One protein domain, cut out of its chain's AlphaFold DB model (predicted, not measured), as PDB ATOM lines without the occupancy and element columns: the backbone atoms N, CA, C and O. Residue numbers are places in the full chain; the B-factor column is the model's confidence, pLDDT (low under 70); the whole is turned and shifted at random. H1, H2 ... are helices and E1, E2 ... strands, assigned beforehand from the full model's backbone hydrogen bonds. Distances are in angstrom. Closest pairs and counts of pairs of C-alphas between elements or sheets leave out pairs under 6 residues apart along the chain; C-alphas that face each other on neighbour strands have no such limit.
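Overview. This is residues 726 to 754 and 831 to 880 of the 880 residues of the protein "VWFA domain-containing protein" of Carpinus fangiana (UniProt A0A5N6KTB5). A small three-stranded sheet, E2, E1 and E5, makes one end, and an arm with the short helix H1 and the small hairpin of E3 and E4 makes the other, joined by the stretched link of residues 850 to 856. A tail with no named element, residues 860 to 880, swings away from the sheet, and its residues 862 to 875 stick out. The printed part has 79 residues, in the order E1, E2, E3, E4, H1, E5; the larger sheet, ordered E2, E1, E5, is mixed and the smaller one antiparallel. The class is mixed, helices and strands, with under half of the residues in named elements. The whole is extended, with a radius of gyration of the C-alphas of 18.5 A and spans of 47 by 35 by 25 A.

Along the chain. E1, residues 727 to 733, begins at C-alpha 727 (-25.744, 24.806, 35.669) and is 17.0 A long. E2, residues 743 to 749, is 18.2 A long. E3 is residues 831 to 834, 9.3 A, and E4 is residues 837 to 840, 9.6 A. H1, residues 843 to 849, is 9.8 A long. E5, residues 857 to 859, 6.9 A, ends at C-alpha 859 (-20.917, 35.905, 44.732).

Arrangement. E1 and E2 form an antiparallel hairpin, with N 731 and O 745 2.8 A apart, within hydrogen-bond range. E5 is parallel to E1, with N 859 and O 732 at 2.9 A. E3 and E4 form another hairpin, with N 832 and O 839 at 2.8 A. In H1 every O i to N i+4 pair is within hydrogen-bond range. H1 is not on the larger sheet, with 0 pairs of C-alphas within 10 A.

Size, cuts and confidence. The C-alphas of Glu 740 and Arg 836, the two farthest apart, are 50.4 A from each other. Residues 755 to 830 are not printed; C-alphas 754 and 831 are 34.0 A apart across the cut. Of the links that are printed whole, none is long. Residue 754 and residues 874 to 880 have pLDDT under 70.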
ATOM      1  N   SER A 726     -26.292  20.659  36.417       82.38
ATOM      2  CA  SER A 726     -27.418  21.509  36.824       82.38
ATOM      3  C   SER A 726     -27.261  22.989  36.440       82.38
ATOM      4  O   SER A 726     -28.245  23.720  36.441       82.38
ATOM      5  N   TYR A 727     -26.040  23.450  36.152       86.69
ATOM      6  CA  TYR A 727     -25.744  24.806  35.669       86.69
ATOM      7  C   TYR A 727     -24.523  24.762  34.750       86.69
ATOM      8  O   TYR A 727     -23.596  23.985  35.002       86.69
ATOM      9  N   LYS A 728     -24.526  25.596  33.709       90.06
ATOM     10  CA  LYS A 728     -23.371  25.890  32.858       90.06
ATOM     11  C   LYS A 728     -23.384  27.377  32.547       90.06
ATOM     12  O   LYS A 728     -24.321  27.847  31.911       90.06
ATOM     13  N   GLY A 729     -22.367  28.097  32.985       88.38
ATOM     14  CA  GLY A 729     -22.298  29.540  32.811       88.38
ATOM     15  C   GLY A 729     -21.111  30.122  33.556       88.38
ATOM     16  O   GLY A 729     -20.116  29.431  33.760       88.38
ATOM     17  N   ILE A 730     -21.212  31.386  33.950       89.12
ATOM     18  CA  ILE A 730     -20.099  32.147  34.516       89.12
ATOM     19  C   ILE A 730     -20.369  32.390  36.004       89.12
ATOM     20  O   ILE A 730     -21.453  32.839  36.369       89.12
ATOM     21  N   LEU A 731     -19.380  32.109  36.851       90.50
ATOM     22  CA  LEU A 731     -19.326  32.568  38.236       90.50
ATOM     23  C   LEU A 731     -18.728  33.974  38.271       90.50
ATOM     24  O   LEU A 731     -17.597  34.161  37.814       90.50
ATOM     25  N   THR A 732     -19.451  34.941  38.826       90.19
ATOM     26  CA  THR A 732     -18.986  36.332  38.916       90.19
ATOM     27  C   THR A 732     -18.719  36.765  40.355       90.19
ATOM     28  O   THR A 732     -19.445  36.400  41.282       90.19
ATOM     29  N   LEU A 733     -17.662  37.561  40.545       88.19
ATOM     30  CA  LEU A 733     -17.389  38.308  41.772       88.19
ATOM     31  C   LEU A 733     -17.491  39.804  41.456       88.19
ATOM     32  O   LEU A 733     -16.590  40.374  40.833       88.19
ATOM     33  N   GLY A 734     -18.599  40.413  41.880       81.06
ATOM     34  CA  GLY A 734     -19.026  41.736  41.420       81.06
ATOM     35  C   GLY A 734     -19.651  41.699  40.020       81.06
ATOM     36  O   GLY A 734     -19.578  40.684  39.327       81.06
ATOM     37  N   ASN A 735     -20.260  42.811  39.600       81.88
ATOM     38  CA  ASN A 735     -20.932  42.924  38.304       81.88
ATOM     39  C   ASN A 735     -19.946  43.361  37.195       81.88
ATOM     40  O   ASN A 735     -19.520  44.521  37.195       81.88
ATOM     41  N   PRO A 736     -19.609  42.494  36.216       79.56
ATOM     42  CA  PRO A 736     -18.674  42.831  35.138       79.56
ATOM     43  C   PRO A 736     -19.175  43.892  34.161       79.56
ATOM     44  O   PRO A 736     -18.379  44.441  33.406       79.56
ATOM     45  N   GLN A 737     -20.479  44.178  34.151       80.44
ATOM     46  CA  GLN A 737     -21.054  45.232  33.315       80.44
ATOM     47  C   GLN A 737     -20.909  46.620  33.952       80.44
ATOM     48  O   GLN A 737     -20.909  47.620  33.239       80.44
ATOM     49  N   GLU A 738     -20.772  46.686  35.280       78.88
ATOM     50  CA  GLU A 738     -20.698  47.943  36.035       78.88
ATOM     51  C   GLU A 738     -19.279  48.275  36.514       78.88
ATOM     52  O   GLU A 738     -18.948  49.453  36.660       78.88
ATOM     53  N   TYR A 739     -18.424  47.269  36.733       78.88
ATOM     54  CA  TYR A 739     -17.094  47.454  37.318       78.88
ATOM     55  C   TYR A 739     -15.999  46.744  36.510       78.88
ATOM     56  O   TYR A 739     -16.009  45.524  36.374       78.88
ATOM     57  N   GLU A 740     -14.981  47.492  36.064       77.62
ATOM     58  CA  GLU A 740     -13.808  46.938  35.354       77.62
ATOM     59  C   GLU A 740     -12.956  45.995  36.224       77.62
ATOM     60  O   GLU A 740     -12.178  45.196  35.708       77.62
ATOM     61  N   THR A 741     -13.098  46.070  37.550       82.12
ATOM     62  CA  THR A 741     -12.387  45.216  38.516       82.12
ATOM     63  C   THR A 741     -13.118  43.908  38.833       82.12
ATOM     64  O   THR A 741     -12.640  43.147  39.676       82.12
ATOM     65  N   ALA A 742     -14.285  43.654  38.234       83.19
ATOM     66  CA  ALA A 742     -15.046  42.430  38.469       83.19
ATOM     67  C   ALA A 742     -14.362  41.205  37.841       83.19
ATOM     68  O   ALA A 742     -13.721  41.290  36.792       83.19
ATOM     69  N   MET A 743     -14.532  40.044  38.472       86.50
ATOM     70  CA  MET A 743     -13.942  38.783  38.019       86.50
ATOM     71  C   MET A 743     -15.026  37.831  37.510       86.50
ATOM     72  O   MET A 743     -16.088  37.720  38.118       86.50
ATOM     73  N   ALA A 744     -14.742  37.121  36.417       87.81
ATOM     74  CA  ALA A 744     -15.638  36.161  35.777       87.81
ATOM     75  C   ALA A 744     -14.899  34.838  35.508       87.81
ATOM     76  O   ALA A 744     -13.776  34.852  35.001       87.81
ATOM     77  N   ILE A 745     -15.511  33.700  35.856       91.62
ATOM     78  CA  ILE A 745     -14.920  32.357  35.721       91.62
ATOM     79  C   ILE A 745     -15.929  31.406  35.068       91.62
ATOM     80  O   ILE A 745     -17.050  31.290  35.550       91.62
ATOM     81  N   ASP A 746     -15.531  30.684  34.018       91.38
ATOM     82  CA  ASP A 746     -16.381  29.673  33.371       91.38
ATOM     83  C   ASP A 746     -16.551  28.411  34.227       91.38
ATOM     84  O   ASP A 746     -15.601  27.863  34.791       91.38
ATOM     85  N   VAL A 747     -17.794  27.943  34.321       90.38
ATOM     86  CA  VAL A 747     -18.259  27.205  35.489       90.38
ATOM     87  C   VAL A 747     -19.372  26.216  35.101       90.38
ATOM     88  O   VAL A 747     -20.316  26.525  34.377       90.38
ATOM     89  N   GLU A 748     -19.265  24.980  35.585       90.25
ATOM     90  CA  GLU A 748     -20.296  23.939  35.463       90.25
ATOM     91  C   GLU A 748     -20.678  23.453  36.873       90.25
ATOM     92  O   GLU A 748     -19.821  23.335  37.738       90.25
ATOM     93  N   ARG A 749     -21.948  23.172  37.170       85.44
ATOM     94  CA  ARG A 749     -22.370  22.677  38.498       85.44
ATOM     95  C   ARG A 749     -23.014  21.317  38.383       85.44
ATOM     96  O   ARG A 749     -24.009  21.184  37.683       85.44
ATOM     97  N   TYR A 750     -22.559  20.345  39.163       83.12
ATOM     98  CA  TYR A 750     -23.135  19.000  39.212       83.12
ATOM     99  C   TYR A 750     -23.778  18.722  40.581       83.12
ATOM    100  O   TYR A 750     -23.204  19.117  41.599       83.12
ATOM    101  N   PRO A 751     -24.936  18.037  40.644       78.88
ATOM    102  CA  PRO A 751     -25.529  17.619  41.908       78.88
ATOM    103  C   PRO A 751     -24.696  16.488  42.531       78.88
ATOM    104  O   PRO A 751     -24.508  15.435  41.923       78.88
ATOM    105  N   ARG A 752     -24.197  16.702  43.754       72.81
ATOM    106  CA  ARG A 752     -23.441  15.687  44.517       72.81
ATOM    107  C   ARG A 752     -24.355  14.712  45.260       72.81
ATOM    108  O   ARG A 752     -23.989  13.560  45.469       72.81
ATOM    109  N   THR A 753     -25.538  15.173  45.652       70.31
ATOM    110  CA  THR A 753     -26.547  14.402  46.381       70.31
ATOM    111  C   THR A 753     -27.913  14.613  45.740       70.31
ATOM    112  O   THR A 753     -28.256  15.736  45.367       70.31
ATOM    113  N   MET A 754     -28.689  13.538  45.614       68.94
ATOM    114  CA  MET A 754     -30.049  13.549  45.074       68.94
ATOM    115  C   MET A 754     -30.890  12.511  45.818       68.94
ATOM    116  O   MET A 754     -30.395  11.427  46.135       68.94
ATOM    117  N   GLY A 831     -57.561  32.537  42.088       81.06
ATOM    118  CA  GLY A 831     -57.642  33.386  43.272       81.06
ATOM    119  C   GLY A 831     -56.501  33.082  44.232       81.06
ATOM    120  O   GLY A 831     -56.183  31.917  44.466       81.06
ATOM    121  N   TYR A 832     -55.915  34.127  44.803       83.38
ATOM    122  CA  TYR A 832     -54.899  34.041  45.844       83.38
ATOM    123  C   TYR A 832     -55.486  34.549  47.156       83.38
ATOM    124  O   TYR A 832     -56.188  35.560  47.193       83.38
ATOM    125  N   GLU A 833     -55.219  33.847  48.249       85.88
ATOM    126  CA  GLU A 833     -55.633  34.307  49.571       85.88
ATOM    127  C   GLU A 833     -54.690  35.418  50.040       85.88
ATOM    128  O   GLU A 833     -53.484  35.215  50.175       85.88
ATOM    129  N   TYR A 834     -55.248  36.596  50.312       86.06
ATOM    130  CA  TYR A 834     -54.538  37.705  50.935       86.06
ATOM    131  C   TYR A 834     -55.227  38.053  52.258       86.06
ATOM    132  O   TYR A 834     -56.225  38.777  52.320       86.06
ATOM    133  N   GLY A 835     -54.723  37.459  53.342       87.50
ATOM    134  CA  GLY A 835     -55.369  37.519  54.652       87.50
ATOM    135  C   GLY A 835     -56.696  36.755  54.657       87.50
ATOM    136  O   GLY A 835     -56.711  35.541  54.515       87.50
ATOM    137  N   ARG A 836     -57.817  37.462  54.853       86.25
ATOM    138  CA  ARG A 836     -59.178  36.876  54.842       86.25
ATOM    139  C   ARG A 836     -59.923  37.078  53.521       86.25
ATOM    140  O   ARG A 836     -61.084  36.693  53.417       86.25
ATOM    141  N   THR A 837     -59.281  37.707  52.542       85.81
ATOM    142  CA  THR A 837     -59.898  38.069  51.265       85.81
ATOM    143  C   THR A 837     -59.284  37.229  50.155       85.81
ATOM    144  O   THR A 837     -58.065  37.099  50.077       85.81
ATOM    145  N   ALA A 838     -60.121  36.686  49.274       84.19
ATOM    146  CA  ALA A 838     -59.659  36.095  48.026       84.19
ATOM    147  C   ALA A 838     -59.473  37.213  46.992       84.19
ATOM    148  O   ALA A 838     -60.425  37.919  46.659       84.19
ATOM    149  N   VAL A 839     -58.246  37.386  46.509       84.81
ATOM    150  CA  VAL A 839     -57.903  38.360  45.473       84.81
ATOM    151  C   VAL A 839     -57.728  37.611  44.163       84.81
ATOM    152  O   VAL A 839     -56.940  36.674  44.060       84.81
ATOM    153  N   HIS A 840     -58.490  38.018  43.158       85.56
ATOM    154  CA  HIS A 840     -58.320  37.534  41.800       85.56
ATOM    155  C   HIS A 840     -57.161  38.282  41.133       85.56
ATOM    156  O   HIS A 840     -57.134  39.511  41.171       85.56
ATOM    157  N   MET A 841     -56.252  37.541  40.502       80.56
ATOM    158  CA  MET A 841     -55.198  38.092  39.653       80.56
ATOM    159  C   MET A 841     -55.287  37.403  38.295       80.56
ATOM    160  O   MET A 841     -55.222  36.176  38.214       80.56
ATOM    161  N   SER A 842     -55.495  38.187  37.238       82.69
ATOM    162  CA  SER A 842     -55.556  37.648  35.878       82.69
ATOM    163  C   SER A 842     -54.183  37.134  35.433       82.69
ATOM    164  O   SER A 842     -53.154  37.593  35.921       82.69
ATOM    165  N   GLU A 843     -54.144  36.221  34.461       78.50
ATOM    166  CA  GLU A 843     -52.879  35.706  33.913       78.50
ATOM    167  C   GLU A 843     -52.011  36.827  33.314       78.50
ATOM    168  O   GLU A 843     -50.788  36.806  33.428       78.50
ATOM    169  N   SER A 844     -52.636  37.859  32.734       81.50
ATOM    170  CA  SER A 844     -51.925  39.043  32.238       81.50
ATOM    171  C   SER A 844     -51.283  39.860  33.365       81.50
ATOM    172  O   SER A 844     -50.163  40.330  33.197       81.50
ATOM    173  N   GLU A 845     -51.948  40.008  34.513       81.19
ATOM    174  CA  GLU A 845     -51.383  40.689  35.690       81.19
ATOM    175  C   GLU A 845     -50.311  39.836  36.384       81.19
ATOM    176  O   GLU A 845     -49.282  40.367  36.798       81.19
ATOM    177  N   GLU A 846     -50.510  38.515  36.464       79.75
ATOM    178  CA  GLU A 846     -49.528  37.569  37.008       79.75
ATOM    179  C   GLU A 846     -48.240  37.606  36.183       79.75
ATOM    180  O   GLU A 846     -47.164  37.748  36.748       79.75
ATOM    181  N   ASN A 847     -48.335  37.579  34.851       82.44
ATOM    182  CA  ASN A 847     -47.159  37.627  33.980       82.44
ATOM    183  C   ASN A 847     -46.381  38.947  34.091       82.44
ATOM    184  O   ASN A 847     -45.163  38.931  33.984       82.44
ATOM    185  N   VAL A 848     -47.057  40.077  34.331       82.38
ATOM    186  CA  VAL A 848     -46.390  41.383  34.516       82.38
ATOM    187  C   VAL A 848     -45.749  41.511  35.903       82.38
ATOM    188  O   VAL A 848     -44.760  42.223  36.060       82.38
ATOM    189  N   THR A 849     -46.314  40.861  36.922       80.06
ATOM    190  CA  THR A 849     -45.845  40.964  38.318       80.06
ATOM    191  C   THR A 849     -44.892  39.847  38.731       80.06
ATOM    192  O   THR A 849     -44.218  39.963  39.757       80.06
ATOM    193  N   LYS A 850     -44.823  38.764  37.954       83.12
ATOM    194  CA  LYS A 850     -43.921  37.645  38.202       83.12
ATOM    195  C   LYS A 850     -42.477  38.117  38.088       83.12
ATOM    196  O   LYS A 850     -42.078  38.727  37.104       83.12
ATOM    197  N   PHE A 851     -41.691  37.806  39.111       87.06
ATOM    198  CA  PHE A 851     -40.265  38.082  39.109       87.06
ATOM    199  C   PHE A 851     -39.578  37.216  38.044       87.06
ATOM    200  O   PHE A 851     -39.558  35.989  38.160       87.06
ATOM    201  N   GLU A 852     -39.050  37.854  37.005       85.62
ATOM    202  CA  GLU A 852     -38.212  37.204  36.002       85.62
ATOM    203  C   GLU A 852     -36.772  37.154  36.517       85.62
ATOM    204  O   GLU A 852     -36.218  38.166  36.945       85.62
ATOM    205  N   ALA A 853     -36.181  35.960  36.512       83.38
ATOM    206  CA  ALA A 853     -34.816  35.732  36.961       83.38
ATOM    207  C   ALA A 853     -34.017  35.052  35.852       83.38
ATOM    208  O   ALA A 853     -34.440  34.025  35.316       83.38
ATOM    209  N   ASP A 854     -32.844  35.599  35.552       82.94
ATOM    210  CA  ASP A 854     -31.890  34.981  34.643       82.94
ATOM    211  C   ASP A 854     -31.020  33.956  35.373       82.94
ATOM    212  O   ASP A 854     -30.747  34.055  36.573       82.94
ATOM    213  N   GLN A 855     -30.551  32.948  34.641       84.25
ATOM    214  CA  GLN A 855     -29.698  31.911  35.207       84.25
ATOM    215  C   GLN A 855     -28.291  32.469  35.492       84.25
ATOM    216  O   GLN A 855     -27.452  32.555  34.594       84.25
ATOM    217  N   CYS A 856     -27.997  32.801  36.747       84.69
ATOM    218  CA  CYS A 856     -26.693  33.322  37.160       84.69
ATOM    219  C   CYS A 856     -26.094  32.547  38.343       84.69
ATOM    220  O   CYS A 856     -26.782  31.813  39.058       84.69
ATOM    221  N   LEU A 857     -24.783  32.706  38.538       88.19
ATOM    222  CA  LEU A 857     -24.084  32.283  39.744       88.19
ATOM    223  C   LEU A 857     -23.184  33.438  40.194       88.19
ATOM    224  O   LEU A 857     -22.075  33.601  39.700       88.19
ATOM    225  N   GLU A 858     -23.686  34.266  41.103       87.38
ATOM    226  CA  GLU A 858     -22.997  35.475  41.556       87.38
ATOM    227  C   GLU A 858     -22.606  35.367  43.032       87.38
ATOM    228  O   GLU A 858     -23.393  34.938  43.881       87.38
ATOM    229  N   ILE A 859     -21.379  35.778  43.352       89.25
ATOM    230  CA  ILE A 859     -20.917  35.905  44.732       89.25
ATOM    231  C   ILE A 859     -21.399  37.252  45.277       89.25
ATOM    232  O   ILE A 859     -20.776  38.286  45.045       89.25
ATOM    233  N   VAL A 860     -22.494  37.223  46.039       86.25
ATOM    234  CA  VAL A 860     -23.065  38.414  46.701       86.25
ATOM    235  C   VAL A 860     -22.157  38.928  47.825       86.25
ATOM    236  O   VAL A 860     -22.087  40.126  48.089       86.25
ATOM    237  N   GLY A 861     -21.445  38.029  48.503       85.75
ATOM    238  CA  GLY A 861     -20.533  38.384  49.580       85.75
ATOM    239  C   GLY A 861     -19.933  37.164  50.261       85.75
ATOM    240  O   GLY A 861     -20.295  36.023  49.976       85.75
ATOM    241  N   PHE A 862     -19.015  37.421  51.185       88.00
ATOM    242  CA  PHE A 862     -18.344  36.389  51.965       88.00
ATOM    243  C   PHE A 862     -18.782  36.483  53.419       88.00
ATOM    244  O   PHE A 862     -18.809  37.566  54.004       88.00
ATOM    245  N   VAL A 863     -19.100  35.336  54.011       88.12
ATOM    246  CA  VAL A 863     -19.398  35.212  55.438       88.12
ATOM    247  C   VAL A 863     -18.474  34.165  56.058       88.12
ATOM    248  O   VAL A 863     -18.159  33.172  55.398       88.12
ATOM    249  N   PRO A 864     -18.039  34.344  57.316       88.12
ATOM    250  CA  PRO A 864     -17.311  33.309  58.041       88.12
ATOM    251  C   PRO A 864     -18.106  31.996  58.091       88.12
ATOM    252  O   PRO A 864     -19.301  32.003  58.389       88.12
ATOM    253  N   ALA A 865     -17.453  30.858  57.841       78.12
ATOM    254  CA  ALA A 865     -18.110  29.544  57.776       78.12
ATOM    255  C   ALA A 865     -18.789  29.124  59.096       78.12
ATOM    256  O   ALA A 865     -19.659  28.263  59.121       78.12
ATOM    257  N   GLU A 866     -18.375  29.693  60.226       84.38
ATOM    258  CA  GLU A 866     -19.025  29.567  61.543       84.38
ATOM    259  C   GLU A 866     -20.404  30.226  61.637       84.38
ATOM    260  O   GLU A 866     -21.237  29.761  62.411       84.38
ATOM    261  N   ASN A 867     -20.694  31.220  60.792       82.06
ATOM    262  CA  ASN A 867     -21.989  31.904  60.759       82.06
ATOM    263  C   ASN A 867     -23.034  31.166  59.902       82.06
ATOM    264  O   ASN A 867     -24.196  31.570  59.864       82.06
ATOM    265  N   VAL A 868     -22.644  30.074  59.232       77.69
ATOM    266  CA  VAL A 868     -23.532  29.232  58.421       77.69
ATOM    267  C   VAL A 868     -23.817  27.933  59.175       77.69
ATOM    268  O   VAL A 868     -23.038  26.982  59.147       77.69
ATOM    269  N   SER A 869     -24.952  27.878  59.876       77.38
ATOM    270  CA  SER A 869     -25.397  26.656  60.556       77.38
ATOM    271  C   SER A 869     -25.874  25.608  59.551       77.38
ATOM    272  O   SER A 869     -26.644  25.917  58.643       77.38
ATOM    273  N   ARG A 870     -25.511  24.336  59.769       74.81
ATOM    274  CA  ARG A 870     -25.993  23.199  58.961       74.81
ATOM    275  C   ARG A 870     -27.526  23.104  58.922       74.81
ATOM    276  O   ARG A 870     -28.069  22.617  57.940       74.81
ATOM    277  N   LEU A 871     -28.214  23.587  59.959       73.19
ATOM    278  CA  LEU A 871     -29.681  23.617  60.030       73.19
ATOM    279  C   LEU A 871     -30.323  24.706  59.150       73.19
ATOM    280  O   LEU A 871     -31.521  24.641  58.905       73.19
ATOM    281  N   LEU A 872     -29.548  25.700  58.702       75.00
ATOM    282  CA  LEU A 872     -30.001  26.791  57.826       75.00
ATOM    283  C   LEU A 872     -29.745  26.493  56.341       75.00
ATOM    284  O   LEU A 872     -30.057  27.316  55.484       75.00
ATOM    285  N   LEU A 873     -29.163  25.333  56.026       75.00
ATOM    286  CA  LEU A 873     -28.974  24.887  54.651       75.00
ATOM    287  C   LEU A 873     -30.305  24.352  54.115       75.00
ATOM    288  O   LEU A 873     -30.654  23.192  54.321       75.00
ATOM    289  N   PHE A 874     -31.044  25.212  53.419       67.81
ATOM    290  CA  PHE A 874     -32.271  24.851  52.715       67.81
ATOM    291  C   PHE A 874     -31.947  24.549  51.255       67.81
ATOM    292  O   PHE A 874     -31.864  25.466  50.445       67.81
ATOM    293  N   ILE A 875     -31.729  23.279  50.912       59.97
ATOM    294  CA  ILE A 875     -31.684  22.843  49.510       59.97
ATOM    295  C   ILE A 875     -32.308  21.453  49.425       59.97
ATOM    296  O   ILE A 875     -31.720  20.482  49.903       59.97
ATOM    297  N   ASP A 876     -33.465  21.356  48.773       50.28
ATOM    298  CA  ASP A 876     -33.844  20.128  48.089       50.28
ATOM    299  C   ASP A 876     -33.250  20.217  46.680       50.28
ATOM    300  O   ASP A 876     -33.544  21.139  45.921       50.28
ATOM    301  N   SER A 877     -32.336  19.314  46.324       51.88
ATOM    302  CA  SER A 877     -31.731  19.301  44.985       51.88
ATOM    303  C   SER A 877     -32.686  18.754  43.911       51.88
ATOM    304  O   SER A 877     -32.251  18.508  42.785       51.88
ATOM    305  N   ALA A 878     -33.956  18.528  44.270       37.31
ATOM    306  CA  ALA A 878     -34.969  17.847  43.475       37.31
ATOM    307  C   ALA A 878     -36.002  18.758  42.778       37.31
ATOM    308  O   ALA A 878     -36.789  18.212  42.005       37.31
ATOM    309  N   ASP A 879     -35.991  20.079  42.996       31.97
ATOM    310  CA  ASP A 879     -36.938  21.031  42.371       31.97
ATOM    311  C   ASP A 879     -36.403  21.656  41.067       31.97
ATOM    312  O   ASP A 879     -36.487  22.865  40.857       31.97
ATOM    313  N   ASN A 880     -35.832  20.832  40.182       31.36
ATOM    314  CA  ASN A 880     -35.501  21.223  38.806       31.36
ATOM    315  C   ASN A 880     -35.991  20.189  37.796       31.36
ATOM    316  O   ASN A 880     -35.664  18.992  37.989       31.36
TER     317      ASN A 880